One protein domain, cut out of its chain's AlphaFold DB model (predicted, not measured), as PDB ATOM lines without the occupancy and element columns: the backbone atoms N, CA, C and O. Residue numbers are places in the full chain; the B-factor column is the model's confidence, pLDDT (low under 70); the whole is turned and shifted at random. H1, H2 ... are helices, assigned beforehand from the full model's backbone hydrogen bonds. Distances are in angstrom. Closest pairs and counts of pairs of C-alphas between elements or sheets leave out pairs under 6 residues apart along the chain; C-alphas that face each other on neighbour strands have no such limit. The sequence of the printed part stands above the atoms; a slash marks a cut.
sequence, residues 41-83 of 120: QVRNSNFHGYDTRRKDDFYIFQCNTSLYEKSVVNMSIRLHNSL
ATOM      1  N   GLN A  41     -12.106   6.317   9.756       85.94
ATOM      2  CA  GLN A  41     -12.038   6.800   8.373       85.94
ATOM      3  C   GLN A  41     -13.283   6.491   7.536       85.94
ATOM      4  O   GLN A  41     -13.398   6.998   6.422       85.94
ATOM      5  N   VAL A  42     -14.226   5.697   8.051       90.50
ATOM      6  CA  VAL A  42     -15.414   5.306   7.284       90.50
ATOM      7  C   VAL A  42     -16.390   6.480   7.207       90.50
ATOM      8  O   VAL A  42     -16.742   7.081   8.225       90.50
ATOM      9  N   ARG A  43     -16.837   6.813   5.999       90.69
ATOM     10  CA  ARG A  43     -17.794   7.888   5.712       90.69
ATOM     11  C   ARG A  43     -19.141   7.315   5.302       90.69
ATOM     12  O   ARG A  43     -19.240   6.164   4.880       90.69
ATOM     13  N   ASN A  44     -20.184   8.135   5.364       89.81
ATOM     14  CA  ASN A  44     -21.507   7.736   4.874       89.81
ATOM     15  C   ASN A  44     -21.497   7.420   3.369       89.81
ATOM     16  O   ASN A  44     -22.214   6.527   2.920       89.81
ATOM     17  N   SER A  45     -20.637   8.090   2.595       88.69
ATOM     18  CA  SER A  45     -20.431   7.812   1.168       88.69
ATOM     19  C   SER A  45     -19.923   6.396   0.870       88.69
ATOM     20  O   SER A  45     -20.033   5.942  -0.261       88.69
ATOM     21  N   ASN A  46     -19.367   5.673   1.851       86.88
ATOM     22  CA  ASN A  46     -18.945   4.283   1.656       86.88
ATOM     23  C   ASN A  46     -20.127   3.304   1.556       86.88
ATOM     24  O   ASN A  46     -19.943   2.198   1.056       86.88
ATOM     25  N   PHE A  47     -21.317   3.687   2.032       85.56
ATOM     26  CA  PHE A  47     -22.490   2.807   2.120       85.56
ATOM     27  C   PHE A  47     -23.596   3.148   1.116       85.56
ATOM     28  O   PHE A  47     -24.527   2.365   0.931       85.56
ATOM     29  N   HIS A  48     -23.515   4.309   0.464       80.06
ATOM     30  CA  HIS A  48     -24.528   4.783  -0.472       80.06
ATOM     31  C   HIS A  48     -23.877   5.189  -1.793       80.06
ATOM     32  O   HIS A  48     -22.907   5.937  -1.804       80.06
ATOM     33  N   GLY A  49     -24.441   4.727  -2.913       78.50
ATOM     34  CA  GLY A  49     -23.977   5.086  -4.260       78.50
ATOM     35  C   GLY A  49     -24.458   6.456  -4.756       78.50
ATOM     36  O   GLY A  49     -24.205   6.803  -5.904       78.50
ATOM     37  N   TYR A  50     -25.181   7.213  -3.927       83.56
ATOM     38  CA  TYR A  50     -25.737   8.522  -4.263       83.56
ATOM     39  C   TYR A  50     -25.422   9.558  -3.179       83.56
ATOM     40  O   TYR A  50     -25.231   9.236  -2.004       83.56
ATOM     41  N   ASP A  51     -25.388  10.826  -3.585       80.69
ATOM     42  CA  ASP A  51     -25.011  11.941  -2.725       80.69
ATOM     43  C   ASP A  51     -26.120  12.291  -1.723       80.69
ATOM     44  O   ASP A  51     -27.137  12.895  -2.063       80.69
ATOM     45  N   THR A  52     -25.911  11.945  -0.452       84.50
ATOM     46  CA  THR A  52     -26.763  12.405   0.655       84.50
ATOM     47  C   THR A  52     -26.229  13.705   1.258       84.50
ATOM     48  O   THR A  52     -25.031  13.986   1.211       84.50
ATOM     49  N   ARG A  53     -27.097  14.489   1.920       82.69
ATOM     50  CA  ARG A  53     -26.715  15.743   2.610       82.69
ATOM     51  C   ARG A  53     -25.565  15.567   3.618       82.69
ATOM     52  O   ARG A  53     -24.859  16.525   3.902       82.69
ATOM     53  N   ARG A  54     -25.387  14.359   4.163       85.19
ATOM     54  CA  ARG A  54     -24.339  14.004   5.136       85.19
ATOM     55  C   ARG A  54     -23.314  13.021   4.569       85.19
ATOM     56  O   ARG A  54     -22.679  12.303   5.335       85.19
ATOM     57  N   LYS A  55     -23.149  12.949   3.244       86.12
ATOM     58  CA  LYS A  55     -22.227  11.993   2.604       86.12
ATOM     59  C   LYS A  55     -20.789  12.111   3.120       86.12
ATOM     60  O   LYS A  55     -20.120  11.097   3.296       86.12
ATOM     61  N   ASP A  56     -20.365  13.340   3.416       87.62
ATOM     62  CA  ASP A  56     -19.014  13.663   3.873       87.62
ATOM     63  C   ASP A  56     -18.839  13.526   5.391       87.62
ATOM     64  O   ASP A  56     -17.719  13.648   5.886       87.62
ATOM     65  N   ASP A  57     -19.906  13.255   6.140       91.38
ATOM     66  CA  ASP A  57     -19.793  12.967   7.565       91.38
ATOM     67  C   ASP A  57     -19.226  11.555   7.773       91.38
ATOM     68  O   ASP A  57     -19.462  10.625   6.988       91.38
ATOM     69  N   PHE A  58     -18.482  11.383   8.865       93.00
ATOM     70  CA  PHE A  58     -18.066  10.060   9.305       93.00
ATOM     71  C   PHE A  58     -19.292   9.234   9.693       93.00
ATOM     72  O   PHE A  58     -20.227   9.746  10.317       93.00
ATOM     73  N   TYR A  59     -19.273   7.953   9.343       91.56
ATOM     74  CA  TYR A  59     -20.360   7.047   9.677       91.56
ATOM     75  C   TYR A  59     -20.465   6.882  11.196       91.56
ATOM     76  O   TYR A  59     -19.502   6.517  11.869       91.56
ATOM     77  N   ILE A  60     -21.645   7.171  11.740       89.12
ATOM     78  CA  ILE A  60     -21.954   6.916  13.146       89.12
ATOM     79  C   ILE A  60     -22.434   5.477  13.233       89.12
ATOM     80  O   ILE A  60     -23.453   5.117  12.646       89.12
ATOM     81  N   PHE A  61     -21.714   4.664  13.994       84.56
ATOM     82  CA  PHE A  61     -22.132   3.298  14.245       84.56
ATOM     83  C   PHE A  61     -23.439   3.277  15.037       84.56
ATOM     84  O   PHE A  61     -23.539   3.847  16.125       84.56
ATOM     85  N   GLN A  62     -24.429   2.580  14.489       80.44
ATOM     86  CA  GLN A  62     -25.693   2.313  15.161       80.44
ATOM     87  C   GLN A  62     -25.589   0.978  15.894       80.44
ATOM     88  O   GLN A  62     -25.290  -0.055  15.296       80.44
ATOM     89  N   CYS A  63     -25.807   1.002  17.201       79.12
ATOM     90  CA  CYS A  63     -25.786  -0.178  18.052       79.12
ATOM     91  C   CYS A  63     -26.915  -0.084  19.075       79.12
ATOM     92  O   CYS A  63     -27.207   0.994  19.581       79.12
ATOM     93  N   ASN A  64     -27.486  -1.223  19.456       77.06
ATOM     94  CA  ASN A  64     -28.592  -1.255  20.419       77.06
ATOM     95  C   ASN A  64     -28.130  -1.079  21.878       77.06
ATOM     96  O   ASN A  64     -28.948  -1.100  22.794       77.06
ATOM     97  N   THR A  65     -26.819  -0.952  22.122       82.56
ATOM     98  CA  THR A  65     -26.256  -0.860  23.470       82.56
ATOM     99  C   THR A  65     -25.730   0.540  23.759       82.56
ATOM    100  O   THR A  65     -24.847   1.063  23.078       82.56
ATOM    101  N   SER A  66     -26.205   1.113  24.864       76.88
ATOM    102  CA  SER A  66     -25.767   2.435  25.328       76.88
ATOM    103  C   SER A  66     -24.260   2.509  25.606       76.88
ATOM    104  O   SER A  66     -23.671   3.584  25.526       76.88
ATOM    105  N   LEU A  67     -23.618   1.373  25.908       79.00
ATOM    106  CA  LEU A  67     -22.171   1.279  26.103       79.00
ATOM    107  C   LEU A  67     -21.409   1.685  24.839       79.00
ATOM    108  O   LEU A  67     -20.485   2.494  24.903       79.00
ATOM    109  N   TYR A  68     -21.799   1.128  23.693       74.62
ATOM    110  CA  TYR A  68     -21.108   1.392  22.442       74.62
ATOM    111  C   TYR A  68     -21.503   2.763  21.878       74.62
ATOM    112  O   TYR A  68     -20.635   3.497  21.399       74.62
ATOM    113  N   GLU A  69     -22.757   3.188  22.066       75.56
ATOM    114  CA  GLU A  69     -23.189   4.555  21.746       75.56
ATOM    115  C   GLU A  69     -22.346   5.613  22.471       75.56
ATOM    116  O   GLU A  69     -22.004   6.642  21.882       75.56
ATOM    117  N   LYS A  70     -22.000   5.344  23.738       76.88
ATOM    118  CA  LYS A  70     -21.186   6.203  24.612       76.88
ATOM    119  C   LYS A  70     -19.685   5.920  24.524       76.88
ATOM    120  O   LYS A  70     -18.915   6.529  25.265       76.88
ATOM    121  N   SER A  71     -19.253   5.021  23.639       88.19
ATOM    122  CA  SER A  71     -17.831   4.741  23.449       88.19
ATOM    123  C   SER A  71     -17.085   5.999  23.003       88.19
ATOM    124  O   SER A  71     -17.632   6.859  22.307       88.19
ATOM    125  N   VAL A  72     -15.804   6.095  23.367       86.75
ATOM    126  CA  VAL A  72     -14.957   7.234  22.979       86.75
ATOM    127  C   VAL A  72     -14.906   7.379  21.459       86.75
ATOM    128  O   VAL A  72     -14.955   8.499  20.958       86.75
ATOM    129  N   VAL A  73     -14.880   6.268  20.716       89.56
ATOM    130  CA  VAL A  73     -14.883   6.276  19.245       89.56
ATOM    131  C   VAL A  73     -16.167   6.904  18.713       89.56
ATOM    132  O   VAL A  73     -16.104   7.882  17.968       89.56
ATOM    133  N   ASN A  74     -17.333   6.411  19.137       90.94
ATOM    134  CA  ASN A  74     -18.608   6.918  18.638       90.94
ATOM    135  C   ASN A  74     -18.857   8.375  19.068       90.94
ATOM    136  O   ASN A  74     -19.328   9.195  18.280       90.94
ATOM    137  N   MET A  75     -18.460   8.733  20.294       92.81
ATOM    138  CA  MET A  75     -18.504  10.114  20.769       92.81
ATOM    139  C   MET A  75     -17.592  11.027  19.941       92.81
ATOM    140  O   MET A  75     -18.012  12.112  19.551       92.81
ATOM    141  N   SER A  76     -16.375  10.583  19.612       94.31
ATOM    142  CA  SER A  76     -15.439  11.343  18.774       94.31
ATOM    143  C   SER A  76     -16.010  11.624  17.386       94.31
ATOM    144  O   SER A  76     -15.916  12.752  16.907       94.31
ATOM    145  N   ILE A  77     -16.642  10.620  16.771       94.50
ATOM    146  CA  ILE A  77     -17.307  10.739  15.466       94.50
ATOM    147  C   ILE A  77     -18.434  11.773  15.540       94.50
ATOM    148  O   ILE A  77     -18.479  12.707  14.741       94.50
ATOM    149  N   ARG A  78     -19.319  11.657  16.540       93.25
ATOM    150  CA  ARG A  78     -20.431  12.601  16.740       93.25
ATOM    151  C   ARG A  78     -19.943  14.028  16.961       93.25
ATOM    152  O   ARG A  78     -20.490  14.959  16.368       93.25
ATOM    153  N   LEU A  79     -18.924  14.199  17.801       95.19
ATOM    154  CA  LEU A  79     -18.309  15.499  18.054       95.19
ATOM    155  C   LEU A  79     -17.715  16.081  16.771       95.19
ATOM    156  O   LEU A  79     -17.933  17.255  16.493       95.19
ATOM    157  N   HIS A  80     -17.001  15.270  15.984       94.88
ATOM    158  CA  HIS A  80     -16.355  15.719  14.750       94.88
ATOM    159  C   HIS A  80     -17.380  16.143  13.698       94.88
ATOM    160  O   HIS A  80     -17.270  17.245  13.165       94.88
ATOM    161  N   ASN A  81     -18.410  15.329  13.459       93.88
ATOM    162  CA  ASN A  81     -19.457  15.636  12.482       93.88
ATOM    163  C   ASN A  81     -20.200  16.940  12.821       93.88
ATOM    164  O   ASN A  81     -20.557  17.698  11.918       93.88
ATOM    165  N   SER A  82     -20.357  17.233  14.117       94.44
ATOM    166  CA  SER A  82     -21.010  18.448  14.628       94.44
ATOM    167  C   SER A  82     -20.116  19.696  14.591       94.44
ATOM    168  O   SER A  82     -20.565  20.778  14.961       94.44
ATOM    169  N   LEU A  83     -18.847  19.577  14.180       94.56
ATOM    170  CA  LEU A  83     -17.979  20.742  14.032       94.56
ATOM    171  C   LEU A  83     -18.410  21.613  12.842       94.56
ATOM    172  O   LEU A  83     -18.818  21.078  11.806       94.56
TER     173      LEU A  83
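Overview. This is residues 41 to 83 of the 120 residues of an uncharacterized protein of Coptotermes formosanus (UniProt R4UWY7). This piece has little regular structure: one helix, H2, stands beside a long unnamed stretch, residues 41 to 65, which loops at one end of the domain and then runs to the short helix H1 at the other, where the chain folds back into H2. Residues 63 to 68 stick out. The 43 printed residues hold two named helices, H1 then H2, and no named strand; the class is all helix, with 14 residues in named elements. It is only just compact, close to loose, with a radius of gyration of the C-alphas of 11.0 A, and spans 31 by 23 by 16 A.

Along the chain. Find C-alpha 72 at (-14.957, 7.234, 22.979); from there H2, residues 72 to 81, runs 14.2 A to C-alpha 81 at (-19.457, 15.636, 12.482). H1, residues 66 to 69, begins at C-alpha 66, (-25.767, 2.435, 25.328), and measures 4.9 A.

Arrangement. Look from H2 to H1: they are close but not clearly touching, the closest C-alphas, of Asn 74 and Tyr 68, being 7.2 A apart. In H2 every O i to N i+4 pair is within hydrogen-bond range; H1 is too short for such a pair.

Size, cuts and confidence. The farthest C-alphas, of Tyr 50 and Leu 67, are 31.4 A apart. The printed part has no cut, the link from H1 to H2 is tight, and no printed residue is under 70 in pLDDT.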